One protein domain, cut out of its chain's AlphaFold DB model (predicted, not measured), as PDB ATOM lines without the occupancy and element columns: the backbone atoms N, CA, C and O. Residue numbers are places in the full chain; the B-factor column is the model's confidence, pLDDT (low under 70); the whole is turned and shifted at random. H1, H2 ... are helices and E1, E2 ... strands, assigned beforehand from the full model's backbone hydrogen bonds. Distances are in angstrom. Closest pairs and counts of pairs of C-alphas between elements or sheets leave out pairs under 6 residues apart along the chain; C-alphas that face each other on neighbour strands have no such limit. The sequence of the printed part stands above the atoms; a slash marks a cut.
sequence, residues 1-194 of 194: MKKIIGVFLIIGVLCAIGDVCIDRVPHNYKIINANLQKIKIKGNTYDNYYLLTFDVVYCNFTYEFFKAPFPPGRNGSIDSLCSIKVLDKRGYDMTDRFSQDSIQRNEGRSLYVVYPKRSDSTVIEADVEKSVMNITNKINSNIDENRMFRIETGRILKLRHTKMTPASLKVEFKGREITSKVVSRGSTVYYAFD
ATOM      1  N   MET A   1      14.450   3.904  13.982       51.59
ATOM      2  CA  MET A   1      14.203   4.217  12.553       51.59
ATOM      3  C   MET A   1      12.772   3.916  12.094       51.59
ATOM      4  O   MET A   1      12.114   4.852  11.673       51.59
ATOM      5  N   LYS A   2      12.227   2.692  12.241       51.12
ATOM      6  CA  LYS A   2      10.850   2.359  11.785       51.12
ATOM      7  C   LYS A   2       9.726   3.248  12.364       51.12
ATOM      8  O   LYS A   2       8.852   3.672  11.621       51.12
ATOM      9  N   LYS A   3       9.781   3.595  13.661       54.97
ATOM     10  CA  LYS A   3       8.796   4.496  14.306       54.97
ATOM     11  C   LYS A   3       8.833   5.933  13.765       54.97
ATOM     12  O   LYS A   3       7.799   6.578  13.700       54.97
ATOM     13  N   ILE A   4      10.008   6.410  13.354       61.56
ATOM     14  CA  ILE A   4      10.209   7.777  12.851       61.56
ATOM     15  C   ILE A   4       9.626   7.900  11.436       61.56
ATOM     16  O   ILE A   4       8.906   8.847  11.150       61.56
ATOM     17  N   ILE A   5       9.845   6.890  10.586       63.91
ATOM     18  CA  ILE A   5       9.289   6.826   9.223       63.91
ATOM     19  C   ILE A   5       7.750   6.786   9.249       63.91
ATOM     20  O   ILE A   5       7.109   7.469   8.457       63.91
ATOM     21  N   GLY A   6       7.156   6.047  10.194       66.38
ATOM     22  CA  GLY A   6       5.699   6.012  10.375       66.38
ATOM     23  C   GLY A   6       5.099   7.372  10.746       66.38
ATOM     24  O   GLY A   6       4.053   7.738  10.223       66.38
ATOM     25  N   VAL A   7       5.783   8.154  11.587       73.06
ATOM     26  CA  VAL A   7       5.338   9.506  11.970       73.06
ATOM     27  C   VAL A   7       5.411  10.476  10.789       73.06
ATOM     28  O   VAL A   7       4.461  11.218  10.561       73.06
ATOM     29  N   PHE A   8       6.481  10.433   9.989       72.56
ATOM     30  CA  PHE A   8       6.585  11.271   8.786       72.56
ATOM     31  C   PHE A   8       5.520  10.935   7.731       72.56
ATOM     32  O   PHE A   8       4.983  11.844   7.107       72.56
ATOM     33  N   LEU A   9       5.160   9.656   7.575       73.81
ATOM     34  CA  LEU A   9       4.055   9.235   6.706       73.81
ATOM     35  C   LEU A   9       2.698   9.757   7.196       73.81
ATOM     36  O   LEU A   9       1.912  10.242   6.390       73.81
ATOM     37  N   ILE A  10       2.434   9.709   8.505       75.69
ATOM     38  CA  ILE A  10       1.188  10.234   9.087       75.69
ATOM     39  C   ILE A  10       1.089  11.750   8.889       75.69
ATOM     40  O   ILE A  10       0.042  12.240   8.478       75.69
ATOM     41  N   ILE A  11       2.178  12.488   9.123       75.88
ATOM     42  CA  ILE A  11       2.219  13.939   8.893       75.88
ATOM     43  C   ILE A  11       2.013  14.249   7.405       75.88
ATOM     44  O   ILE A  11       1.202  15.106   7.080       75.88
ATOM     45  N   GLY A  12       2.672  13.516   6.502       72.88
ATOM     46  CA  GLY A  12       2.500  13.693   5.057       72.88
ATOM     47  C   GLY A  12       1.061  13.454   4.586       72.88
ATOM     48  O   GLY A  12       0.537  14.234   3.793       72.88
ATOM     49  N   VAL A  13       0.391  12.429   5.120       73.75
ATOM     50  CA  VAL A  13      -1.023  12.146   4.828       73.75
ATOM     51  C   VAL A  13      -1.941  13.226   5.411       73.75
ATOM     52  O   VAL A  13      -2.858  13.665   4.726       73.75
ATOM     53  N   LEU A  14      -1.684  13.711   6.630       69.50
ATOM     54  CA  LEU A  14      -2.454  14.806   7.235       69.50
ATOM     55  C   LEU A  14      -2.284  16.130   6.477       69.50
ATOM     56  O   LEU A  14      -3.262  16.853   6.312       69.50
ATOM     57  N   CYS A  15      -1.083  16.429   5.975       64.44
ATOM     58  CA  CYS A  15      -0.839  17.592   5.120       64.44
ATOM     59  C   CYS A  15      -1.586  17.476   3.784       64.44
ATOM     60  O   CYS A  15      -2.256  18.421   3.385       64.44
ATOM     61  N   ALA A  16      -1.552  16.305   3.140       64.06
ATOM     62  CA  ALA A  16      -2.281  16.075   1.892       64.06
ATOM     63  C   ALA A  16      -3.809  16.143   2.077       64.06
ATOM     64  O   ALA A  16      -4.510  16.679   1.226       64.06
ATOM     65  N   ILE A  17      -4.337  15.640   3.200       62.94
ATOM     66  CA  ILE A  17      -5.759  15.778   3.550       62.94
ATOM     67  C   ILE A  17      -6.099  17.248   3.834       62.94
ATOM     68  O   ILE A  17      -7.133  17.724   3.378       62.94
ATOM     69  N   GLY A  18      -5.225  17.978   4.535       60.44
ATOM     70  CA  GLY A  18      -5.378  19.412   4.783       60.44
ATOM     71  C   GLY A  18      -5.510  20.220   3.492       60.44
ATOM     72  O   GLY A  18      -6.467  20.975   3.356       60.44
ATOM     73  N   ASP A  19      -4.627  19.993   2.518       60.91
ATOM     74  CA  ASP A  19      -4.671  20.676   1.217       60.91
ATOM     75  C   ASP A  19      -5.906  20.300   0.380       60.91
ATOM     76  O   ASP A  19      -6.451  21.141  -0.326       60.91
ATOM     77  N   VAL A  20      -6.395  19.056   0.476       61.03
ATOM     78  CA  VAL A  20      -7.632  18.621  -0.207       61.03
ATOM     79  C   VAL A  20      -8.892  19.186   0.463       61.03
ATOM     80  O   VAL A  20      -9.930  19.322  -0.185       61.03
ATOM     81  N   CYS A  21      -8.826  19.512   1.754       59.59
ATOM     82  CA  CYS A  21      -9.967  19.998   2.527       59.59
ATOM     83  C   CYS A  21     -10.074  21.526   2.603       59.59
ATOM     84  O   CYS A  21     -11.106  22.004   3.075       59.59
ATOM     85  N   ILE A  22      -9.051  22.271   2.176       65.88
ATOM     86  CA  ILE A  22      -9.019  23.736   2.216       65.88
ATOM     87  C   ILE A  22      -9.313  24.288   0.822       65.88
ATOM     88  O   ILE A  22      -8.459  24.272  -0.062       65.88
ATOM     89  N   ASP A  23     -10.510  24.842   0.646       70.12
ATOM     90  CA  ASP A  23     -10.885  25.525  -0.590       70.12
ATOM     91  C   ASP A  23     -10.816  27.044  -0.422       70.12
ATOM     92  O   ASP A  23     -11.156  27.614   0.620       70.12
ATOM     93  N   ARG A  24     -10.385  27.722  -1.490       74.31
ATOM     94  CA  ARG A  24     -10.398  29.184  -1.575       74.31
ATOM     95  C   ARG A  24     -11.767  29.641  -2.079       74.31
ATOM     96  O   ARG A  24     -12.075  29.488  -3.258       74.31
ATOM     97  N   VAL A  25     -12.563  30.246  -1.205       76.06
ATOM     98  CA  VAL A  25     -13.949  30.652  -1.485       76.06
ATOM     99  C   VAL A  25     -14.040  32.178  -1.605       76.06
ATOM    100  O   VAL A  25     -13.460  32.896  -0.787       76.06
ATOM    101  N   PRO A  26     -14.737  32.724  -2.619       75.38
ATOM    102  CA  PRO A  26     -14.909  34.164  -2.748       75.38
ATOM    103  C   PRO A  26     -15.917  34.703  -1.729       75.38
ATOM    104  O   PRO A  26     -17.102  34.363  -1.760       75.38
ATOM    105  N   HIS A  27     -15.468  35.601  -0.854       78.56
ATOM    106  CA  HIS A  27     -16.339  36.204   0.153       78.56
ATOM    107  C   HIS A  27     -17.236  37.302  -0.431       78.56
ATOM    108  O   HIS A  27     -18.365  37.487   0.015       78.56
ATOM    109  N   ASN A  28     -16.769  38.000  -1.470       81.50
ATOM    110  CA  ASN A  28     -17.515  39.059  -2.145       81.50
ATOM    111  C   ASN A  28     -17.333  39.012  -3.668       81.50
ATOM    112  O   ASN A  28     -16.447  38.335  -4.192       81.50
ATOM    113  N   TYR A  29     -18.125  39.817  -4.377       82.12
ATOM    114  CA  TYR A  29     -17.887  40.150  -5.781       82.12
ATOM    115  C   TYR A  29     -17.888  41.663  -6.018       82.12
ATOM    116  O   TYR A  29     -18.366  42.450  -5.202       82.12
ATOM    117  N   LYS A  30     -17.342  42.084  -7.157       87.12
ATOM    118  CA  LYS A  30     -17.410  43.451  -7.671       87.12
ATOM    119  C   LYS A  30     -17.989  43.426  -9.078       87.12
ATOM    120  O   LYS A  30     -17.426  42.778  -9.954       87.12
ATOM    121  N   ILE A  31     -19.076  44.160  -9.311       88.75
ATOM    122  CA  ILE A  31     -19.663  44.308 -10.652       88.75
ATOM    123  C   ILE A  31     -18.807  45.281 -11.463       88.75
ATOM    124  O   ILE A  31     -18.848  46.482 -11.216       88.75
ATOM    125  N   ILE A  32     -18.032  44.807 -12.429       90.50
ATOM    126  CA  ILE A  32     -17.159  45.670 -13.237       90.50
ATOM    127  C   ILE A  32     -17.882  46.280 -14.441       90.50
ATOM    128  O   ILE A  32     -17.487  47.347 -14.904       90.50
ATOM    129  N   ASN A  33     -18.959  45.650 -14.911       90.94
ATOM    130  CA  ASN A  33     -19.739  46.115 -16.053       90.94
ATOM    131  C   ASN A  33     -21.194  45.628 -15.963       90.94
ATOM    132  O   ASN A  33     -21.495  44.656 -15.269       90.94
ATOM    133  N   ALA A  34     -22.092  46.297 -16.683       91.62
ATOM    134  CA  ALA A  34     -23.486  45.903 -16.810       91.62
ATOM    135  C   ALA A  34     -24.015  46.252 -18.205       91.62
ATOM    136  O   ALA A  34     -23.750  47.335 -18.739       91.62
ATOM    137  N   ASN A  35     -24.796  45.350 -18.793       91.69
ATOM    138  CA  ASN A  35     -25.332  45.516 -20.139       91.69
ATOM    139  C   ASN A  35     -26.819  45.177 -20.176       91.69
ATOM    140  O   ASN A  35     -27.256  44.215 -19.550       91.69
ATOM    141  N   LEU A  36     -27.582  45.953 -20.944       91.12
ATOM    142  CA  LEU A  36     -28.970  45.666 -21.263       91.12
ATOM    143  C   LEU A  36     -29.102  45.453 -22.770       91.12
ATOM    144  O   LEU A  36     -28.826  46.345 -23.573       91.12
ATOM    145  N   GLN A  37     -29.571  44.277 -23.161       89.31
ATOM    146  CA  GLN A  37     -29.723  43.898 -24.557       89.31
ATOM    147  C   GLN A  37     -31.176  43.569 -24.882       89.31
ATOM    148  O   GLN A  37     -31.816  42.828 -24.150       89.31
ATOM    149  N   LYS A  38     -31.691  44.041 -26.022       87.69
ATOM    150  CA  LYS A  38     -32.979  43.573 -26.547       87.69
ATOM    151  C   LYS A  38     -32.845  42.140 -27.071       87.69
ATOM    152  O   LYS A  38     -31.953  41.854 -27.868       87.69
ATOM    153  N   ILE A  39     -33.753  41.259 -26.663       82.19
ATOM    154  CA  ILE A  39     -33.761  39.840 -27.043       82.19
ATOM    155  C   ILE A  39     -35.114  39.437 -27.631       82.19
ATOM    156  O   ILE A  39     -36.140  40.059 -27.352       82.19
ATOM    157  N   LYS A  40     -35.120  38.371 -28.434       79.44
ATOM    158  CA  LYS A  40     -36.332  37.748 -28.968       79.44
ATOM    159  C   LYS A  40     -36.461  36.334 -28.418       79.44
ATOM    160  O   LYS A  40     -35.528  35.547 -28.522       79.44
ATOM    161  N   ILE A  41     -37.613  35.995 -27.849       75.19
ATOM    162  CA  ILE A  41     -37.876  34.635 -27.364       75.19
ATOM    163  C   ILE A  41     -38.449  33.813 -28.521       75.19
ATOM    164  O   ILE A  41     -39.417  34.233 -29.159       75.19
ATOM    165  N   LYS A  42     -37.847  32.655 -28.824       73.44
ATOM    166  CA  LYS A  42     -38.340  31.762 -29.881       73.44
ATOM    167  C   LYS A  42     -39.776  31.326 -29.568       73.44
ATOM    168  O   LYS A  42     -40.093  30.991 -28.432       73.44
ATOM    169  N   GLY A  43     -40.645  31.350 -30.579       67.38
ATOM    170  CA  GLY A  43     -42.053  30.951 -30.445       67.38
ATOM    171  C   GLY A  43     -42.957  31.973 -29.745       67.38
ATOM    172  O   GLY A  43     -44.155  31.735 -29.652       67.38
ATOM    173  N   ASN A  44     -42.427  33.114 -29.287       66.25
ATOM    174  CA  ASN A  44     -43.222  34.174 -28.676       66.25
ATOM    175  C   ASN A  44     -43.297  35.405 -29.595       66.25
ATOM    176  O   ASN A  44     -42.278  35.881 -30.095       66.25
ATOM    177  N   THR A  45     -44.507  35.923 -29.806       55.31
ATOM    178  CA  THR A  45     -44.807  37.114 -30.619       55.31
ATOM    179  C   THR A  45     -44.676  38.432 -29.849       55.31
ATOM    180  O   THR A  45     -44.745  39.497 -30.455       55.31
ATOM    181  N   TYR A  46     -44.490  38.403 -28.524       57.66
ATOM    182  CA  TYR A  46     -44.374  39.626 -27.722       57.66
ATOM    183  C   TYR A  46     -42.935  40.191 -27.743       57.66
ATOM    184  O   TYR A  46     -42.021  39.645 -27.133       57.66
ATOM    185  N   ASP A  47     -42.741  41.321 -28.430       66.81
ATOM    186  CA  ASP A  47     -41.442  41.835 -28.920       66.81
ATOM    187  C   ASP A  47     -40.622  42.734 -27.960       66.81
ATOM    188  O   ASP A  47     -39.755  43.502 -28.397       66.81
ATOM    189  N   ASN A  48     -40.864  42.672 -26.648       83.44
ATOM    190  CA  ASN A  48     -40.328  43.657 -25.694       83.44
ATOM    191  C   ASN A  48     -39.585  43.034 -24.500       83.44
ATOM    192  O   ASN A  48     -39.753  43.458 -23.356       83.44
ATOM    193  N   TYR A  49     -38.741  42.040 -24.776       84.94
ATOM    194  CA  TYR A  49     -37.859  41.425 -23.785       84.94
ATOM    195  C   TYR A  49     -36.446  41.992 -23.847       84.94
ATOM    196  O   TYR A  49     -35.913  42.280 -24.924       84.94
ATOM    197  N   TYR A  50     -35.835  42.116 -22.674       87.88
ATOM    198  CA  TYR A  50     -34.476  42.595 -22.509       87.88
ATOM    199  C   TYR A  50     -33.707  41.680 -21.563       87.88
ATOM    200  O   TYR A  50     -34.243  41.248 -20.549       87.88
ATOM    201  N   LEU A  51     -32.457  41.386 -21.896       87.81
ATOM    202  CA  LEU A  51     -31.521  40.648 -21.068       87.81
ATOM    203  C   LEU A  51     -30.592  41.642 -20.373       87.81
ATOM    204  O   LEU A  51     -29.876  42.383 -21.044       87.81
ATOM    205  N   LEU A  52     -30.611  41.643 -19.046       89.44
ATOM    206  CA  LEU A  52     -29.658  42.342 -18.198       89.44
ATOM    207  C   LEU A  52     -28.563  41.360 -17.770       89.44
ATOM    208  O   LEU A  52     -28.866  40.315 -17.197       89.44
ATOM    209  N   THR A  53     -27.305  41.690 -18.038       89.31
ATOM    210  CA  THR A  53     -26.137  40.900 -17.620       89.31
ATOM    211  C   THR A  53     -25.173  41.755 -16.814       89.31
ATOM    212  O   THR A  53     -25.059  42.962 -17.047       89.31
ATOM    213  N   PHE A  54     -24.452  41.108 -15.904       87.12
ATOM    214  CA  PHE A  54     -23.419  41.720 -15.080       87.12
ATOM    215  C   PHE A  54     -22.099  40.992 -15.305       87.12
ATOM    216  O   PHE A  54     -22.058  39.767 -15.242       87.12
ATOM    217  N   ASP A  55     -21.027  41.750 -15.519       88.12
ATOM    218  CA  ASP A  55     -19.675  41.197 -15.473       88.12
ATOM    219  C   ASP A  55     -19.155  41.383 -14.047       88.12
ATOM    220  O   ASP A  55     -19.192  42.497 -13.507       88.12
ATOM    221  N   VAL A  56     -18.679  40.304 -13.425       85.56
ATOM    222  CA  VAL A  56     -18.249  40.302 -12.022       85.56
ATOM    223  C   VAL A  56     -16.819  39.811 -11.857       85.56
ATOM    224  O   VAL A  56     -16.346  38.948 -12.590       85.56
ATOM    225  N   VAL A  57     -16.134  40.357 -10.855       87.12
ATOM    226  CA  VAL A  57     -14.845  39.859 -10.367       87.12
ATOM    227  C   VAL A  57     -15.014  39.435  -8.919       87.12
ATOM    228  O   VAL A  57     -15.509  40.211  -8.100       87.12
ATOM    229  N   TYR A  58     -14.608  38.210  -8.603       84.38
ATOM    230  CA  TYR A  58     -14.612  37.706  -7.236       84.38
ATOM    231  C   TYR A  58     -13.442  38.249  -6.424       84.38
ATOM    232  O   TYR A  58     -12.314  38.321  -6.911       84.38
ATOM    233  N   CYS A  59     -13.723  38.632  -5.180       82.06
ATOM    234  CA  CYS A  59     -12.806  39.365  -4.314       82.06
ATOM    235  C   CYS A  59     -12.872  38.855  -2.865       82.06
ATOM    236  O   CYS A  59     -13.791  38.127  -2.487       82.06
ATOM    237  N   ASN A  60     -11.908  39.294  -2.042       83.00
ATOM    238  CA  ASN A  60     -11.834  39.004  -0.603       83.00
ATOM    239  C   ASN A  60     -11.895  37.507  -0.286       83.00
ATOM    240  O   ASN A  60     -12.675  37.066   0.542       83.00
ATOM    241  N   PHE A  61     -11.104  36.702  -0.985       80.19
ATOM    242  CA  PHE A  61     -11.149  35.256  -0.813       80.19
ATOM    243  C   PHE A  61     -10.776  34.824   0.608       80.19
ATOM    244  O   PHE A  61      -9.763  35.269   1.146       80.19
ATOM    245  N   THR A  62     -11.562  33.906   1.158       75.50
ATOM    246  CA  THR A  62     -11.312  33.237   2.435       75.50
ATOM    247  C   THR A  62     -11.007  31.763   2.201       75.50
ATOM    248  O   THR A  62     -11.322  31.211   1.146       75.50
ATOM    249  N   TYR A  63     -10.369  31.131   3.178       76.19
ATOM    250  CA  TYR A  63     -10.135  29.691   3.178       76.19
ATOM    251  C   TYR A  63     -11.169  29.038   4.085       76.19
ATOM    252  O   TYR A  63     -11.298  29.432   5.245       76.19
ATOM    253  N   GLU A  64     -11.916  28.077   3.557       69.75
ATOM    254  CA  GLU A  64     -12.906  27.325   4.326       69.75
ATOM    255  C   GLU A  64     -12.574  25.829   4.278       69.75
ATOM    256  O   GLU A  64     -12.106  25.311   3.262       69.75
ATOM    257  N   PHE A  65     -12.776  25.152   5.413       58.47
ATOM    258  CA  PHE A  65     -12.601  23.708   5.534       58.47
ATOM    259  C   PHE A  65     -13.901  23.003   5.147       58.47
ATOM    260  O   PHE A  65     -14.945  23.302   5.726       58.47
ATOM    261  N   PHE A  66     -13.800  22.029   4.240       58.31
ATOM    262  CA  PHE A  66     -14.912  21.335   3.577       58.31
ATOM    263  C   PHE A  66     -15.718  22.233   2.626       58.31
ATOM    264  O   PHE A  66     -16.102  23.350   2.964       58.31
ATOM    265  N   LYS A  67     -16.020  21.708   1.428       53.16
ATOM    266  CA  LYS A  67     -16.889  22.346   0.425       53.16
ATOM    267  C   LYS A  67     -18.289  22.583   0.985       53.16
ATOM    268  O   LYS A  67     -19.184  21.760   0.798       53.16
ATOM    269  N   ALA A  68     -18.505  23.711   1.647       53.75
ATOM    270  CA  ALA A  68     -19.850  24.215   1.836       53.75
ATOM    271  C   ALA A  68     -20.413  24.594   0.449       53.75
ATOM    272  O   ALA A  68     -19.677  25.121  -0.392       53.75
ATOM    273  N   PRO A  69     -21.693  24.308   0.157       53.69
ATOM    274  CA  PRO A  69     -22.303  24.588  -1.137       53.69
ATOM    275  C   PRO A  69     -22.598  26.088  -1.276       53.69
ATOM    276  O   PRO A  69     -23.754  26.488  -1.303       53.69
ATOM    277  N   PHE A  70     -21.568  26.933  -1.338       55.78
ATOM    278  CA  PHE A  70     -21.755  28.375  -1.489       55.78
ATOM    279  C   PHE A  70     -20.756  29.009  -2.467       55.78
ATOM    280  O   PHE A  70     -19.695  29.487  -2.067       55.78
ATOM    281  N   PRO A  71     -21.133  29.104  -3.753       49.12
ATOM    282  CA  PRO A  71     -20.713  30.211  -4.607       49.12
ATOM    283  C   PRO A  71     -21.941  30.946  -5.199       49.12
ATOM    284  O   PRO A  71     -22.954  30.286  -5.444       49.12
ATOM    285  N   PRO A  72     -21.891  32.263  -5.507       54.22
ATOM    286  CA  PRO A  72     -20.768  33.207  -5.444       54.22
ATOM    287  C   PRO A  72     -20.983  34.434  -4.520       54.22
ATOM    288  O   PRO A  72     -22.019  35.089  -4.570       54.22
ATOM    289  N   GLY A  73     -19.946  34.830  -3.764       54.88
ATOM    290  CA  GLY A  73     -19.903  36.085  -2.998       54.88
ATOM    291  C   GLY A  73     -20.840  36.110  -1.792       54.88
ATOM    292  O   GLY A  73     -21.844  36.816  -1.787       54.88
ATOM    293  N   ARG A  74     -20.465  35.364  -0.750       63.06
ATOM    294  CA  ARG A  74     -21.213  35.162   0.505       63.06
ATOM    295  C   ARG A  74     -21.755  36.435   1.166       63.06
ATOM    296  O   ARG A  74     -22.807  36.379   1.795       63.06
ATOM    297  N   ASN A  75     -21.074  37.565   0.988       69.62
ATOM    298  CA  ASN A  75     -21.474  38.876   1.507       69.62
ATOM    299  C   ASN A  75     -21.863  39.883   0.406       69.62
ATOM    300  O   ASN A  75     -22.030  41.069   0.676       69.62
ATOM    301  N   GLY A  76     -21.985  39.428  -0.839       72.25
ATOM    302  CA  GLY A  76     -22.536  40.189  -1.947       72.25
ATOM    303  C   GLY A  76     -21.529  41.130  -2.590       72.25
ATOM    304  O   GLY A  76     -20.309  40.926  -2.521       72.25
ATOM    305  N   SER A  77     -22.059  42.167  -3.239       77.62
ATOM    306  CA  SER A  77     -21.250  43.209  -3.868       77.62
ATOM    307  C   SER A  77     -20.477  44.010  -2.813       77.62
ATOM    308  O   SER A  77     -21.079  44.526  -1.873       77.62
ATOM    309  N   ILE A  78     -19.160  44.186  -2.992       80.44
ATOM    310  CA  ILE A  78     -18.361  45.097  -2.142       80.44
ATOM    311  C   ILE A  78     -18.804  46.558  -2.280       80.44
ATOM    312  O   ILE A  78     -18.658  47.352  -1.354       80.44
ATOM    313  N   ASP A  79     -19.357  46.904  -3.443       82.25
ATOM    314  CA  ASP A  79     -19.891  48.226  -3.715       82.25
ATOM    315  C   ASP A  79     -21.404  48.156  -3.525       82.25
ATOM    316  O   ASP A  79     -22.083  47.450  -4.276       82.25
ATOM    317  N   SER A  80     -21.950  48.878  -2.544       80.19
ATOM    318  CA  SER A  80     -23.405  48.949  -2.390       80.19
ATOM    319  C   SER A  80     -24.015  49.527  -3.665       80.19
ATOM    320  O   SER A  80     -23.667  50.640  -4.077       80.19
ATOM    321  N   LEU A  81     -24.924  48.776  -4.282       86.50
ATOM    322  CA  LEU A  81     -25.646  49.205  -5.467       86.50
ATOM    323  C   LEU A  81     -26.702  50.232  -5.045       86.50
ATOM    324  O   LEU A  81     -27.594  49.934  -4.257       86.50
ATOM    325  N   CYS A  82     -26.610  51.457  -5.548       87.56
ATOM    326  CA  CYS A  82     -27.561  52.520  -5.236       87.56
ATOM    327  C   CYS A  82     -28.796  52.444  -6.131       87.56
ATOM    328  O   CYS A  82     -29.918  52.527  -5.638       87.56
ATOM    329  N   SER A  83     -28.603  52.305  -7.445       89.69
ATOM    330  CA  SER A  83     -29.718  52.215  -8.385       89.69
ATOM    331  C   SER A  83     -29.328  51.545  -9.702       89.69
ATOM    332  O   SER A  83     -28.179  51.596 -10.139       89.69
ATOM    333  N   ILE A  84     -30.318  50.937 -10.351       93.38
ATOM    334  CA  ILE A  84     -30.269  50.559 -11.763       93.38
ATOM    335  C   ILE A  84     -31.364  51.367 -12.454       93.38
ATOM    336  O   ILE A  84     -32.534  51.223 -12.103       93.38
ATOM    337  N   LYS A  85     -30.990  52.194 -13.430       95.06
ATOM    338  CA  LYS A  85     -31.902  53.012 -14.228       95.06
ATOM    339  C   LYS A  85     -31.818  52.640 -15.701       95.06
ATOM    340  O   LYS A  85     -30.730  52.513 -16.261       95.06
ATOM    341  N   VAL A  86     -32.965  52.507 -16.352       93.94
ATOM    342  CA  VAL A  86     -33.070  52.375 -17.806       93.94
ATOM    343  C   VAL A  86     -33.627  53.677 -18.352       93.94
ATOM    344  O   VAL A  86     -34.714  54.093 -17.962       93.94
ATOM    345  N   LEU A  87     -32.880  54.313 -19.250       95.69
ATOM    346  CA  LEU A  87     -33.217  55.617 -19.811       95.69
ATOM    347  C   LEU A  87     -33.616  55.488 -21.281       95.69
ATOM    348  O   LEU A  87     -33.058  54.670 -22.024       95.69
ATOM    349  N   ASP A  88     -34.561  56.317 -21.712       94.25
ATOM    350  CA  ASP A  88     -34.883  56.482 -23.127       94.25
ATOM    351  C   ASP A  88     -33.883  57.410 -23.847       94.25
ATOM    352  O   ASP A  88     -32.933  57.932 -23.264       94.25
ATOM    353  N   LYS A  89     -34.094  57.639 -25.149       93.19
ATOM    354  CA  LYS A  89     -33.220  58.508 -25.960       93.19
ATOM    355  C   LYS A  89     -33.185  59.969 -25.496       93.19
ATOM    356  O   LYS A  89     -32.292  60.699 -25.913       93.19
ATOM    357  N   ARG A  90     -34.170  60.409 -24.711       94.00
ATOM    358  CA  ARG A  90     -34.273  61.767 -24.166       94.00
ATOM    359  C   ARG A  90     -33.701  61.856 -22.746       94.00
ATOM    360  O   ARG A  90     -33.667  62.947 -22.192       94.00
ATOM    361  N   GLY A  91     -33.241  60.739 -22.175       92.69
ATOM    362  CA  GLY A  91     -32.716  60.666 -20.814       92.69
ATOM    363  C   GLY A  91     -33.793  60.500 -19.740       92.69
ATOM    364  O   GLY A  91     -33.472  60.593 -18.558       92.69
ATOM    365  N   TYR A  92     -35.052  60.247 -20.114       94.38
ATOM    366  CA  TYR A  92     -36.113  60.002 -19.141       94.38
ATOM    367  C   TYR A  92     -36.015  58.591 -18.569       94.38
ATOM    368  O   TYR A  92     -35.876  57.616 -19.314       94.38
ATOM    369  N   ASP A  93     -36.142  58.494 -17.247       93.88
ATOM    370  CA  ASP A  93     -36.192  57.218 -16.540       93.88
ATOM    371  C   ASP A  93     -37.468  56.450 -16.911       93.88
ATOM    372  O   ASP A  93     -38.579  56.981 -16.874       93.88
ATOM    373  N   MET A  94     -37.288  55.195 -17.313       92.44
ATOM    374  CA  MET A  94     -38.359  54.264 -17.657       92.44
ATOM    375  C   MET A  94     -38.206  52.903 -16.970       92.44
ATOM    376  O   MET A  94     -38.753  51.900 -17.431       92.44
ATOM    377  N   THR A  95     -37.438  52.851 -15.885       91.56
ATOM    378  CA  THR A  95     -37.128  51.632 -15.126       91.56
ATOM    379  C   THR A  95     -38.376  50.956 -14.565       91.56
ATOM    380  O   THR A  95     -38.518  49.733 -14.625       91.56
ATOM    381  N   ASP A  96     -39.316  51.752 -14.067       89.19
ATOM    382  CA  ASP A  96     -40.606  51.321 -13.522       89.19
ATOM    383  C   ASP A  96     -41.462  50.554 -14.548       89.19
ATOM    384  O   ASP A  96     -42.269  49.687 -14.189       89.19
ATOM    385  N   ARG A  97     -41.233  50.795 -15.845       89.75
ATOM    386  CA  ARG A  97     -41.922  50.117 -16.950       89.75
ATOM    387  C   ARG A  97     -41.479  48.670 -17.156       89.75
ATOM    388  O   ARG A  97     -42.155  47.949 -17.888       89.75
ATOM    389  N   PHE A  98     -40.403  48.224 -16.508       85.25
ATOM    390  CA  PHE A  98     -39.917  46.838 -16.531       85.25
ATOM    391  C   PHE A  98     -40.478  45.973 -15.388       85.25
ATOM    392  O   PHE A  98     -39.825  45.039 -14.929       85.25
ATOM    393  N   SER A  99     -41.674  46.288 -14.887       69.56
ATOM    394  CA  SER A  99     -42.336  45.540 -13.814       69.56
ATOM    395  C   SER A  99     -43.467  44.663 -14.371       69.56
ATOM    396  O   SER A  99     -44.545  45.171 -14.667       69.56
ATOM    397  N   GLN A 100     -43.290  43.353 -14.553       63.56
ATOM    398  CA  GLN A 100     -44.414  42.482 -14.946       63.56
ATOM    399  C   GLN A 100     -44.403  41.129 -14.226       63.56
ATOM    400  O   GLN A 100     -43.373  40.472 -14.135       63.56
ATOM    401  N   ASP A 101     -45.596  40.688 -13.811       53.41
ATOM    402  CA  ASP A 101     -45.877  39.378 -13.200       53.41
ATOM    403  C   ASP A 101     -46.075  38.235 -14.229       53.41
ATOM    404  O   ASP A 101     -46.518  37.149 -13.869       53.41
ATOM    405  N   SER A 102     -45.792  38.442 -15.524       48.72
ATOM    406  CA  SER A 102     -46.334  37.575 -16.591       48.72
ATOM    407  C   SER A 102     -45.368  37.211 -17.723       48.72
ATOM    408  O   SER A 102     -45.706  37.278 -18.911       48.72
ATOM    409  N   ILE A 103     -44.165  36.753 -17.388       52.31
ATOM    410  CA  ILE A 103     -43.717  35.536 -18.078       52.31
ATOM    411  C   ILE A 103     -44.195  34.440 -17.151       52.31
ATOM    412  O   ILE A 103     -43.770  34.422 -15.996       52.31
ATOM    413  N   GLN A 104     -45.148  33.618 -17.598       48.72
ATOM    414  CA  GLN A 104     -45.541  32.438 -16.838       48.72
ATOM    415  C   GLN A 104     -44.246  31.727 -16.452       48.72
ATOM    416  O   GLN A 104     -43.520  31.235 -17.318       48.72
ATOM    417  N   ARG A 105     -43.915  31.750 -15.155       48.03
ATOM    418  CA  ARG A 105     -42.996  30.778 -14.594       48.03
ATOM    419  C   ARG A 105     -43.676  29.451 -14.882       48.03
ATOM    420  O   ARG A 105     -44.560  29.047 -14.139       48.03
ATOM    421  N   ASN A 106     -43.286  28.786 -15.961       48.38
ATOM    422  CA  ASN A 106     -43.299  27.340 -15.910       48.38
ATOM    423  C   ASN A 106     -42.274  27.023 -14.827       48.38
ATOM    424  O   ASN A 106     -41.072  27.199 -15.033       48.38
ATOM    425  N   GLU A 107     -42.780  26.771 -13.621       45.97
ATOM    426  CA  GLU A 107     -41.977  26.548 -12.429       45.97
ATOM    427  C   GLU A 107     -40.869  25.541 -12.766       45.97
ATOM    428  O   GLU A 107     -41.143  24.435 -13.221       45.97
ATOM    429  N   GLY A 108     -39.608  25.965 -12.630       49.50
ATOM    430  CA  GLY A 108     -38.442  25.100 -12.832       49.50
ATOM    431  C   GLY A 108     -37.719  25.179 -14.184       49.50
ATOM    432  O   GLY A 108     -36.784  24.408 -14.373       49.50
ATOM    433  N   ARG A 109     -38.074  26.078 -15.117       53.88
ATOM    434  CA  ARG A 109     -37.326  26.218 -16.389       53.88
ATOM    435  C   ARG A 109     -36.360  27.408 -16.382       53.88
ATOM    436  O   ARG A 109     -36.805  28.552 -16.458       53.88
ATOM    437  N   SER A 110     -35.054  27.133 -16.362       56.41
ATOM    438  CA  SER A 110     -34.023  28.106 -16.753       56.41
ATOM    439  C   SER A 110     -34.175  28.460 -18.240       56.41
ATOM    440  O   SER A 110     -34.561  27.616 -19.055       56.41
ATOM    441  N   LEU A 111     -33.894  29.707 -18.620       65.44
ATOM    442  CA  LEU A 111     -33.851  30.118 -20.026       65.44
ATOM    443  C   LEU A 111     -32.401  30.199 -20.488       65.44
ATOM    444  O   LEU A 111     -31.558  30.729 -19.774       65.44
ATOM    445  N   TYR A 112     -32.113  29.719 -21.696       60.62
ATOM    446  CA  TYR A 112     -30.786  29.842 -22.291       60.62
ATOM    447  C   TYR A 112     -30.829  30.851 -23.434       60.62
ATOM    448  O   TYR A 112     -31.556  30.696 -24.421       60.62
ATOM    449  N   VAL A 113     -30.037  31.911 -23.313       62.53
ATOM    450  CA  VAL A 113     -29.830  32.866 -24.399       62.53
ATOM    451  C   VAL A 113     -28.658  32.379 -25.238       62.53
ATOM    452  O   VAL A 113     -27.535  32.300 -24.744       62.53
ATOM    453  N   VAL A 114     -28.929  32.059 -26.503       58.72
ATOM    454  CA  VAL A 114     -27.928  31.567 -27.457       58.72
ATOM    455  C   VAL A 114     -27.680  32.642 -28.510       58.72
ATOM    456  O   VAL A 114     -28.620  33.188 -29.093       58.72
ATOM    457  N   TYR A 115     -26.412  32.948 -28.788       60.75
ATOM    458  CA  TYR A 115     -26.028  33.869 -29.861       60.75
ATOM    459  C   TYR A 115     -25.742  33.087 -31.157       60.75
ATOM    460  O   TYR A 115     -24.697  32.453 -31.261       60.75
ATOM    461  N   PRO A 116     -26.612  33.146 -32.183       48.00
ATOM    462  CA  PRO A 116     -26.559  32.221 -33.322       48.00
ATOM    463  C   PRO A 116     -25.500  32.549 -34.393       48.00
ATOM    464  O   PRO A 116     -25.442  31.867 -35.409       48.00
ATOM    465  N   LYS A 117     -24.701  33.619 -34.243       47.81
ATOM    466  CA  LYS A 117     -23.866  34.167 -35.337       47.81
ATOM    467  C   LYS A 117     -22.349  33.990 -35.191       47.81
ATOM    468  O   LYS A 117     -21.616  34.565 -35.993       47.81
ATOM    469  N   ARG A 118     -21.845  33.228 -34.217       46.34
ATOM    470  CA  ARG A 118     -20.410  32.897 -34.125       46.34
ATOM    471  C   ARG A 118     -20.226  31.421 -33.795       46.34
ATOM    472  O   ARG A 118     -21.049  30.856 -33.088       46.34
ATOM    473  N   SER A 119     -19.145  30.843 -34.311       45.59
ATOM    474  CA  SER A 119     -18.659  29.483 -34.031       45.59
ATOM    475  C   SER A 119     -18.454  29.201 -32.535       45.59
ATOM    476  O   SER A 119     -18.467  28.043 -32.137       45.59
ATOM    477  N   ASP A 120     -18.381  30.256 -31.717       47.28
ATOM    478  CA  ASP A 120     -18.386  30.212 -30.255       47.28
ATOM    479  C   ASP A 120     -19.733  30.738 -29.732       47.28
ATOM    480  O   ASP A 120     -19.850  31.878 -29.271       47.28
ATOM    481  N   SER A 121     -20.802  29.952 -29.875       57.19
ATOM    482  CA  SER A 121     -22.120  30.294 -29.324       57.19
ATOM    483  C   SER A 121     -22.028  30.400 -27.798       57.19
ATOM    484  O   SER A 121     -22.114  29.400 -27.094       57.19
ATOM    485  N   THR A 122     -21.843  31.612 -27.267       64.81
ATOM    486  CA  THR A 122     -21.945  31.851 -25.823       64.81
ATOM    487  C   THR A 122     -23.367  31.508 -25.389       64.81
ATOM    488  O   THR A 122     -24.333  32.056 -25.923       64.81
ATOM    489  N   VAL A 123     -23.504  30.578 -24.451       69.81
ATOM    490  CA  VAL A 123     -24.789  30.238 -23.842       69.81
ATOM    491  C   VAL A 123     -24.844  30.947 -22.499       69.81
ATOM    492  O   VAL A 123     -24.000  30.707 -21.642       69.81
ATOM    493  N   ILE A 124     -25.814  31.844 -22.329       72.56
ATOM    494  CA  ILE A 124     -26.056  32.513 -21.048       72.56
ATOM    495  C   ILE A 124     -27.302  31.890 -20.432       72.56
ATOM    496  O   ILE A 124     -28.388  31.998 -21.004       72.56
ATOM    497  N   GLU A 125     -27.154  31.255 -19.271       77.38
ATOM    498  CA  GLU A 125     -28.298  30.915 -18.426       77.38
ATOM    499  C   GLU A 125     -28.909  32.211 -17.884       77.38
ATOM    500  O   GLU A 125     -28.195  33.094 -17.403       77.38
ATOM    501  N   ALA A 126     -30.224  32.358 -17.996       77.12
ATOM    502  CA  ALA A 126     -30.938  33.554 -17.601       77.12
ATOM    503  C   ALA A 126     -32.241  33.226 -16.870       77.12
ATOM    504  O   ALA A 126     -33.032  32.383 -17.296       77.12
ATOM    505  N   ASP A 127     -32.485  33.983 -15.804       77.81
ATOM    506  CA  ASP A 127     -33.696  33.908 -15.000       77.81
ATOM    507  C   ASP A 127     -34.648  35.042 -15.353       77.81
ATOM    508  O   ASP A 127     -34.240  36.181 -15.599       77.81
ATOM    509  N   VAL A 128     -35.947  34.760 -15.333       78.19
ATOM    510  CA  VAL A 128     -36.955  35.813 -15.456       78.19
ATOM    511  C   VAL A 128     -37.072  36.568 -14.145       78.19
ATOM    512  O   VAL A 128     -37.272  35.971 -13.085       78.19
ATOM    513  N   GLU A 129     -37.054  37.894 -14.235       78.94
ATOM    514  CA  GLU A 129     -37.171  38.755 -13.074       78.94
ATOM    515  C   GLU A 129     -38.421  39.633 -13.113       78.94
ATOM    516  O   GLU A 129     -38.826  40.133 -14.162       78.94
ATOM    517  N   LYS A 130     -39.029  39.835 -11.938       75.62
ATOM    518  CA  LYS A 130     -40.282  40.595 -11.810       75.62
ATOM    519  C   LYS A 130     -40.098  42.085 -12.065       75.62
ATOM    520  O   LYS A 130     -40.977  42.727 -12.636       75.62
ATOM    521  N   SER A 131     -38.996  42.649 -11.569       81.12
ATOM    522  CA  SER A 131     -38.687  44.073 -11.675       81.12
ATOM    523  C   SER A 131     -37.202  44.350 -11.449       81.12
ATOM    524  O   SER A 131     -36.508  43.604 -10.755       81.12
ATOM    525  N   VAL A 132     -36.727  45.481 -11.974       85.06
ATOM    526  CA  VAL A 132     -35.362  45.985 -11.737       85.06
ATOM    527  C   VAL A 132     -35.112  46.293 -10.253       85.06
ATOM    528  O   VAL A 132     -34.015  46.074  -9.737       85.06
ATOM    529  N   MET A 133     -36.143  46.737  -9.529       83.06
ATOM    530  CA  MET A 133     -36.058  46.959  -8.083       83.06
ATOM    531  C   MET A 133     -35.772  45.655  -7.326       83.06
ATOM    532  O   MET A 133     -34.972  45.655  -6.397       83.06
ATOM    533  N   ASN A 134     -36.345  44.526  -7.762       80.81
ATOM    534  CA  ASN A 134     -36.057  43.228  -7.150       80.81
ATOM    535  C   ASN A 134     -34.595  42.807  -7.357       80.81
ATOM    536  O   ASN A 134     -33.976  42.284  -6.439       80.81
ATOM    537  N   ILE A 135     -34.021  43.085  -8.533       83.75
ATOM    538  CA  ILE A 135     -32.589  42.860  -8.806       83.75
ATOM    539  C   ILE A 135     -31.736  43.679  -7.846       83.75
ATOM    540  O   ILE A 135     -30.821  43.146  -7.229       83.75
ATOM    541  N   THR A 136     -32.069  44.962  -7.692       83.69
ATOM    542  CA  THR A 136     -31.343  45.878  -6.804       83.69
ATOM    543  C   THR A 136     -31.370  45.379  -5.362       83.69
ATOM    544  O   THR A 136     -30.329  45.297  -4.713       83.69
ATOM    545  N   ASN A 137     -32.548  44.972  -4.885       79.62
ATOM    546  CA  ASN A 137     -32.709  44.419  -3.546       79.62
ATOM    547  C   ASN A 137     -31.901  43.133  -3.372       79.62
ATOM    548  O   ASN A 137     -31.161  43.047  -2.406       79.62
ATOM    549  N   LYS A 138     -31.975  42.178  -4.309       80.19
ATOM    550  CA  LYS A 138     -31.232  40.908  -4.225       80.19
ATOM    551  C   LYS A 138     -29.710  41.097  -4.248       80.19
ATOM    552  O   LYS A 138     -29.017  40.418  -3.501       80.19
ATOM    553  N   ILE A 139     -29.193  42.036  -5.048       79.44
ATOM    554  CA  ILE A 139     -27.756  42.373  -5.072       79.44
ATOM    555  C   ILE A 139     -27.293  42.935  -3.721       79.44
ATOM    556  O   ILE A 139     -26.196  42.614  -3.269       79.44
ATOM    557  N   ASN A 140     -28.113  43.776  -3.084       75.44
ATOM    558  CA  ASN A 140     -27.749  44.454  -1.838       75.44
ATOM    559  C   ASN A 140     -28.041  43.646  -0.571       75.44
ATOM    560  O   ASN A 140     -27.340  43.814   0.422       75.44
ATOM    561  N   SER A 141     -29.105  42.842  -0.561       67.00
ATOM    562  CA  SER A 141     -29.556  42.128   0.633       67.00
ATOM    563  C   SER A 141     -28.818  40.814   0.845       67.00
ATOM    564  O   SER A 141     -28.846  40.289   1.951       67.00
ATOM    565  N   ASN A 142     -28.190  40.277  -0.204       58.81
ATOM    566  CA  ASN A 142     -27.559  38.962  -0.207       58.81
ATOM    567  C   ASN A 142     -28.425  37.861   0.439       58.81
ATOM    568  O   ASN A 142     -27.904  36.912   1.020       58.81
ATOM    569  N   ILE A 143     -29.758  38.000   0.362       52.19
ATOM    570  CA  ILE A 143     -30.708  37.014   0.883       52.19
ATOM    571  C   ILE A 143     -30.708  35.848  -0.099       52.19
ATOM    572  O   ILE A 143     -31.516  35.777  -1.025       52.19
ATOM    573  N   ASP A 144     -29.758  34.951   0.120       50.72
ATOM    574  CA  ASP A 144     -29.630  33.655  -0.534       50.72
ATOM    575  C   ASP A 144     -30.169  32.553   0.394       50.72
ATOM    576  O   ASP A 144     -29.619  31.464   0.530       50.72
ATOM    577  N   GLU A 145     -31.285  32.834   1.072       44.00
ATOM    578  CA  GLU A 145     -31.939  31.894   1.987       44.00
ATOM    579  C   GLU A 145     -32.791  30.859   1.224       44.00
ATOM    580  O   GLU A 145     -33.995  30.750   1.418       44.00
ATOM    581  N   ASN A 146     -32.154  30.055   0.364       42.56
ATOM    582  CA  ASN A 146     -32.698  28.871  -0.337       42.56
ATOM    583  C   ASN A 146     -33.262  29.040  -1.763       42.56
ATOM    584  O   ASN A 146     -33.745  28.050  -2.319       42.56
ATOM    585  N   ARG A 147     -33.189  30.210  -2.420       48.12
ATOM    586  CA  ARG A 147     -33.512  30.339  -3.867       48.12
ATOM    587  C   ARG A 147     -32.558  31.297  -4.597       48.12
ATOM    588  O   ARG A 147     -32.927  32.416  -4.936       48.12
ATOM    589  N   MET A 148     -31.357  30.767  -4.834       53.44
ATOM    590  CA  MET A 148     -30.215  31.241  -5.631       53.44
ATOM    591  C   MET A 148     -30.452  32.472  -6.525       53.44
ATOM    592  O   MET A 148     -30.884  32.343  -7.672       53.44
ATOM    593  N   PHE A 149     -30.079  33.665  -6.053       62.56
ATOM    594  CA  PHE A 149     -29.825  34.793  -6.956       62.56
ATOM    595  C   PHE A 149     -28.371  34.736  -7.441       62.56
ATOM    596  O   PHE A 149     -27.467  35.314  -6.848       62.56
ATOM    597  N   ARG A 150     -28.136  34.054  -8.564       70.75
ATOM    598  CA  ARG A 150     -26.793  33.935  -9.154       70.75
ATOM    599  C   ARG A 150     -26.468  35.159  -9.996       70.75
ATOM    600  O   ARG A 150     -27.071  35.347 -11.048       70.75
ATOM    601  N   ILE A 151     -25.534  36.000  -9.562       73.06
ATOM    602  CA  ILE A 151     -25.152  37.202 -10.328       73.06
ATOM    603  C   ILE A 151     -24.534  36.861 -11.698       73.06
ATOM    604  O   ILE A 151     -24.599  37.668 -12.618       73.06
ATOM    605  N   GLU A 152     -23.985  35.650 -11.835       70.25
ATOM    606  CA  GLU A 152     -23.429  35.113 -13.083       70.25
ATOM    607  C   GLU A 152     -24.497  34.799 -14.139       70.25
ATOM    608  O   GLU A 152     -24.191  34.769 -15.330       70.25
ATOM    609  N   THR A 153     -25.749  34.564 -13.728       75.25
ATOM    610  CA  THR A 153     -26.846  34.316 -14.668       75.25
ATOM    611  C   THR A 153     -27.446  35.644 -15.138       75.25
ATOM    612  O   THR A 153     -27.509  36.631 -14.403       75.25
ATOM    613  N   GLY A 154     -27.912  35.695 -16.384       81.81
ATOM    614  CA  GLY A 154     -28.621  36.856 -16.917       81.81
ATOM    615  C   GLY A 154     -29.993  37.053 -16.261       81.81
ATOM    616  O   GLY A 154     -30.562  36.138 -15.662       81.81
ATOM    617  N   ARG A 155     -30.563  38.254 -16.380       85.31
ATOM    618  CA  ARG A 155     -31.936  38.560 -15.952       85.31
ATOM    619  C   ARG A 155     -32.777  39.020 -17.125       85.31
ATOM    620  O   ARG A 155     -32.479  40.032 -17.752       85.31
ATOM    621  N   ILE A 156     -33.843  38.287 -17.415       84.88
ATOM    622  CA  ILE A 156     -34.798  38.653 -18.455       84.88
ATOM    623  C   ILE A 156     -35.852  39.570 -17.845       84.88
ATOM    624  O   ILE A 156     -36.574  39.202 -16.919       84.88
ATOM    625  N   LEU A 157     -35.934  40.771 -18.404       85.31
ATOM    626  CA  LEU A 157     -36.867  41.826 -18.053       85.31
ATOM    627  C   LEU A 157     -37.860  42.025 -19.197       85.31
ATOM    628  O   LEU A 157     -37.485  42.090 -20.371       85.31
ATOM    629  N   LYS A 158     -39.138  42.165 -18.855       86.31
ATOM    630  CA  LYS A 158     -40.206  42.438 -19.819       86.31
ATOM    631  C   LYS A 158     -40.627  43.895 -19.715       86.31
ATOM    632  O   LYS A 158     -41.066  44.350 -18.662       86.31
ATOM    633  N   LEU A 159     -40.514  44.621 -20.820       87.25
ATOM    634  CA  LEU A 159     -40.970  45.999 -20.905       87.25
ATOM    635  C   LEU A 159     -42.484  46.026 -21.168       87.25
ATOM    636  O   LEU A 159     -42.974  45.438 -22.138       87.25
ATOM    637  N   ARG A 160     -43.231  46.730 -20.307       83.56
ATOM    638  CA  ARG A 160     -44.669  46.991 -20.489       83.56
ATOM    639  C   ARG A 160     -44.937  47.668 -21.831       83.56
ATOM    640  O   ARG A 160     -44.076  48.349 -22.381       83.56
ATOM    641  N   HIS A 161     -46.157  47.523 -22.347       80.94
ATOM    642  CA  HIS A 161     -46.572  48.248 -23.548       80.94
ATOM    643  C   HIS A 161     -46.422  49.756 -23.321       80.94
ATOM    644  O   HIS A 161     -47.078  50.351 -22.469       80.94
ATOM    645  N   THR A 162     -45.488  50.352 -24.051       81.88
ATOM    646  CA  THR A 162     -45.107  51.754 -23.933       81.88
ATOM    647  C   THR A 162     -44.559  52.238 -25.265       81.88
ATOM    648  O   THR A 162     -43.973  51.468 -26.021       81.88
ATOM    649  N   LYS A 163     -44.743  53.532 -25.545       83.38
ATOM    650  CA  LYS A 163     -44.129  54.199 -26.703       83.38
ATOM    651  C   LYS A 163     -42.644  54.513 -26.470       83.38
ATOM    652  O   LYS A 163     -41.939  54.861 -27.412       83.38
ATOM    653  N   MET A 164     -42.168  54.411 -25.227       87.81
ATOM    654  CA  MET A 164     -40.764  54.653 -24.882       87.81
ATOM    655  C   MET A 164     -39.886  53.477 -25.311       87.81
ATOM    656  O   MET A 164     -40.248  52.317 -25.130       87.81
ATOM    657  N   THR A 165     -38.712  53.785 -25.860       90.00
ATOM    658  CA  THR A 165     -37.721  52.780 -26.262       90.00
ATOM    659  C   THR A 165     -36.477  52.923 -25.387       90.00
ATOM    660  O   THR A 165     -35.889  54.009 -25.391       90.00
ATOM    661  N   PRO A 166     -36.049  51.858 -24.686       92.69
ATOM    662  CA  PRO A 166     -34.798  51.844 -23.937       92.69
ATOM    663  C   PRO A 166     -33.610  52.207 -24.830       92.69
ATOM    664  O   PRO A 166     -33.466  51.664 -25.927       92.69
ATOM    665  N   ALA A 167     -32.764  53.119 -24.361       94.19
ATOM    666  CA  ALA A 167     -31.602  53.612 -25.096       94.19
ATOM    667  C   ALA A 167     -30.293  53.418 -24.326       94.19
ATOM    668  O   ALA A 167     -29.274  53.090 -24.937       94.19
ATOM    669  N   SER A 168     -30.314  53.567 -23.002       95.44
ATOM    670  CA  SER A 168     -29.145  53.321 -22.154       95.44
ATOM    671  C   SER A 168     -29.517  52.712 -20.808       95.44
ATOM    672  O   SER A 168     -30.598  52.952 -20.274       95.44
ATOM    673  N   LEU A 169     -28.588  51.939 -20.260       96.12
ATOM    674  CA  LEU A 169     -28.582  51.443 -18.894       96.12
ATOM    675  C   LEU A 169     -27.600  52.289 -18.082       96.12
ATOM    676  O   LEU A 169     -26.483  52.548 -18.529       96.12
ATOM    677  N   LYS A 170     -28.014  52.682 -16.885       96.38
ATOM    678  CA  LYS A 170     -27.205  53.398 -15.909       96.38
ATOM    679  C   LYS A 170     -27.237  52.627 -14.594       96.38
ATOM    680  O   LYS A 170     -28.312  52.354 -14.073       96.38
ATOM    681  N   VAL A 171     -26.079  52.262 -14.066       94.62
ATOM    682  CA  VAL A 171     -25.937  51.527 -12.805       94.62
ATOM    683  C   VAL A 171     -25.078  52.357 -11.863       94.62
ATOM    684  O   VAL A 171     -23.904  52.601 -12.134       94.62
ATOM    685  N   GLU A 172     -25.675  52.815 -10.772       93.50
ATOM    686  CA  GLU A 172     -25.046  53.693  -9.788       93.50
ATOM    687  C   GLU A 172     -24.679  52.880  -8.547       93.50
ATOM    688  O   GLU A 172     -25.525  52.202  -7.965       93.50
ATOM    689  N   PHE A 173     -23.428  52.984  -8.115       91.00
ATOM    690  CA  PHE A 173     -22.907  52.415  -6.877       91.00
ATOM    691  C   PHE A 173     -22.453  53.543  -5.951       91.00
ATOM    692  O   PHE A 173     -22.220  54.673  -6.391       91.00
ATOM    693  N   LYS A 174     -22.231  53.238  -4.670       86.56
ATOM    694  CA  LYS A 174     -21.540  54.173  -3.773       86.56
ATOM    695  C   LYS A 174     -20.122  54.447  -4.298       86.56
ATOM    696  O   LYS A 174     -19.235  53.614  -4.157       86.56
ATOM    697  N   GLY A 175     -19.920  55.614  -4.912       84.12
ATOM    698  CA  GLY A 175     -18.612  56.095  -5.373       84.12
ATOM    699  C   GLY A 175     -18.240  55.770  -6.823       84.12
ATOM    700  O   GLY A 175     -17.157  56.158  -7.250       84.12
ATOM    701  N   ARG A 176     -19.103  55.099  -7.602       91.94
ATOM    702  CA  ARG A 176     -18.878  54.900  -9.048       91.94
ATOM    703  C   ARG A 176     -20.165  54.660  -9.829       91.94
ATOM    704  O   ARG A 176     -21.195  54.300  -9.268       91.94
ATOM    705  N   GLU A 177     -20.067  54.784 -11.144       93.69
ATOM    706  CA  GLU A 177     -21.184  54.631 -12.068       93.69
ATOM    707  C   GLU A 177     -20.754  53.833 -13.304       93.69
ATOM    708  O   GLU A 177     -19.627  53.965 -13.779       93.69
ATOM    709  N   ILE A 178     -21.659  53.006 -13.823       94.31
ATOM    710  CA  ILE A 178     -21.522  52.314 -15.103       94.31
ATOM    711  C   ILE A 178     -22.654  52.789 -16.004       94.31
ATOM    712  O   ILE A 178     -23.823  52.681 -15.638       94.31
ATOM    713  N   THR A 179     -22.319  53.256 -17.203       94.31
ATOM    714  CA  THR A 179     -23.307  53.615 -18.223       94.31
ATOM    715  C   THR A 179     -23.031  52.821 -19.492       94.31
ATOM    716  O   THR A 179     -21.908  52.809 -19.992       94.31
ATOM    717  N   SER A 180     -24.057  52.168 -20.036       93.81
ATOM    718  CA  SER A 180     -23.960  51.396 -21.275       93.81
ATOM    719  C   SER A 180     -25.134  51.685 -22.209       93.81
ATOM    720  O   SER A 180     -26.241  52.017 -21.788       93.81
ATOM    721  N   LYS A 181     -24.893  51.607 -23.521       93.69
ATOM    722  CA  LYS A 181     -25.959  51.730 -24.525       93.69
ATOM    723  C   LYS A 181     -26.731  50.421 -24.603       93.69
ATOM    724  O   LYS A 181     -26.122  49.356 -24.607       93.69
ATOM    725  N   VAL A 182     -28.050  50.509 -24.749       88.81
ATOM    726  CA  VAL A 182     -28.882  49.326 -24.965       88.81
ATOM    727  C   VAL A 182     -28.539  48.717 -26.317       88.81
ATOM    728  O   VAL A 182     -28.615  49.373 -27.359       88.81
ATOM    729  N   VAL A 183     -28.146  47.447 -26.303       83.06
ATOM    730  CA  VAL A 183     -27.740  46.729 -27.509       83.06
ATOM    731  C   VAL A 183     -28.969  46.101 -28.162       83.06
ATOM    732  O   VAL A 183     -29.650  45.281 -27.560       83.06
ATOM    733  N   SER A 184     -29.236  46.431 -29.425       70.19
ATOM    734  CA  SER A 184     -30.335  45.837 -30.214       70.19
ATOM    735  C   SER A 184     -29.839  44.760 -31.180       70.19
ATOM    736  O   SER A 184     -30.299  44.665 -32.317       70.19
ATOM    737  N   ARG A 185     -28.843  43.968 -30.770       65.38
ATOM    738  CA  ARG A 185     -28.369  42.837 -31.577       65.38
ATOM    739  C   ARG A 185     -29.417  41.732 -31.511       65.38
ATOM    740  O   ARG A 185     -29.867  41.387 -30.423       65.38
ATOM    741  N   GLY A 186     -29.803  41.193 -32.668       62.56
ATOM    742  CA  GLY A 186     -30.738  40.075 -32.744       62.56
ATOM    743  C   GLY A 186     -30.170  38.851 -32.028       62.56
ATOM    744  O   GLY A 186     -29.299  38.176 -32.573       62.56
ATOM    745  N   SER A 187     -30.663  38.596 -30.821       67.88
ATOM    746  CA  SER A 187     -30.380  37.397 -30.034       67.88
ATOM    747  C   SER A 187     -31.665  36.615 -29.832       67.88
ATOM    748  O   SER A 187     -32.715  37.209 -29.565       67.88
ATOM    749  N   THR A 188     -31.565  35.294 -29.950       68.62
ATOM    750  CA  THR A 188     -32.701  34.385 -29.801       68.62
ATOM    751  C   THR A 188     -32.566  33.621 -28.491       68.62
ATOM    752  O   THR A 188     -31.543  32.994 -28.227       68.62
ATOM    753  N   VAL A 189     -33.601  33.678 -27.662       68.31
ATOM    754  CA  VAL A 189     -33.697  32.918 -26.412       68.31
ATOM    755  C   VAL A 189     -34.434  31.614 -26.675       68.31
ATOM    756  O   VAL A 189     -35.488  31.620 -27.322       68.31
ATOM    757  N   TYR A 190     -33.890  30.524 -26.144       68.00
ATOM    758  CA  TYR A 190     -34.470  29.188 -26.167       68.00
ATOM    759  C   TYR A 190     -34.844  28.777 -24.741       68.00
ATOM    760  O   TYR A 190     -34.191  29.171 -23.771       68.00
ATOM    761  N   TYR A 191     -35.906  27.989 -24.606       64.94
ATOM    762  CA  TYR A 191     -36.205  27.339 -23.336       64.94
ATOM    763  C   TYR A 191     -35.210  26.197 -23.124       64.94
ATOM    764  O   TYR A 191     -34.877  25.486 -24.072       64.94
ATOM    765  N   ALA A 192     -34.726  26.024 -21.892       54.06
ATOM    766  CA  ALA A 192     -34.121  24.758 -21.512       54.06
ATOM    767  C   ALA A 192     -35.193  23.672 -21.668       54.06
ATOM    768  O   ALA A 192     -36.257  23.798 -21.060       54.06
ATOM    769  N   PHE A 193     -34.897  22.640 -22.460       46.97
ATOM    770  CA  PHE A 193     -35.754  21.481 -22.747       46.97
ATOM    771  C   PHE A 193     -36.917  21.770 -23.718       46.97
ATOM    772  O   PHE A 193     -38.026  22.114 -23.302       46.97
ATOM    773  N   ASP A 194     -36.630  21.586 -25.011       39.62
ATOM    774  CA  ASP A 194     -37.527  20.860 -25.921       39.62
ATOM    775  C   ASP A 194     -36.993  19.423 -26.038       39.62
ATOM    776  O   ASP A 194     -35.746  19.284 -26.129       39.62
TER     777      ASP A 194
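AT A GLANCE: This is residues 1 to 194 of the 194 residues of an uncharacterized protein of Prevotella multiformis DSM 16608 (UniProt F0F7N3). A long free helix, H1, sticks out as an arm and leads into a long, bending two-stranded ribbon, E1 and E2; the far part of this ribbon joins E6, E5, E4 and E9 in a small closed barrel of short pairings. A second sheet, E3, E7 and E8, packs on E1 with E7 and E8, and H3 lies over its E3. The printed part has 194 residues, in the order H1 E1 E2 E3 H2 E4 E5 H3 E6 E7 E8 E9; the class is mixed, helices and strands. The barrel is mixed, E3 E7 E8 antiparallel. The whole is loose, with a radius of gyration of the C-alphas of 21.8 A and spans of 86 by 44 by 32 A.

HOW THE PARTS SIT: H1, residues 2 to 21, has a tight link to E1, residues 22 to 41, and touches no helix. E1 and E2, residues 49 to 65, form an antiparallel hairpin, with N 30 and O 57 2.8 A apart. E1 bends by 95 degrees at residue 38 and E2 by 77 degrees at residue 62. E3, residues 81 to 88, and E8, residues 176 to 181, are edge strands beside E7, residues 166 to 173; N 85 and O 170 are 2.8 A apart, and so are N 171 and O 178. The closest C-alphas of E1 and E8, Asn 35 and Ser 180, are 6.1 A apart. H2, residues 95 to 98, and H3, residues 132 to 141, are on the same face of this sheet, at heights of 8.1 A and 8.5 A, and only just touch, with 3 pairs of C-alphas within 8 A. H3 runs along E3, at 14 degrees on the local plane. E4, residues 111 to 114, and E5, residues 123 to 128, form a hairpin, with N 113 and O 124 2.8 A apart. E5, H3 and E6, residues 154 to 158, make a strand-helix-strand unit, two parallel neighbour strands with a helix between, whose crossover is right-handed; N 156 and O 127 are 2.8 A apart. E6 is antiparallel to E2, with N 50 and O 157 2.8 A apart. E9, residues 188 to 191, is antiparallel to E4, with N 190 and O 112 2.9 A apart, and parallel to E1, with N 189 and O 40 2.8 A apart. In H1 and H3 every O i to N i+4 pair is within hydrogen-bond range; H2 is too short for one.

IN THESE COORDINATES: H1 measures 28.8 A from C-alpha 2 at (10.850, 2.359, 11.785) to C-alpha 21. E1 measures 42.7 A, E2 42.6 A, E3 21.2 A and E7 20.8 A. E9 ends with C-alpha 191 at (-36.205, 27.339, -23.336).

THE WHOLE: Residues 1 to 17 stand free; the other 177 residues span 59 by 43 by 33 A. The printed part has no cut. Links E2 to E3, H2 to E4 and H3 to E6 are long. Mean pLDDT of the printed part is 73.9, and 76 residues are under 70, among them 99 to 123.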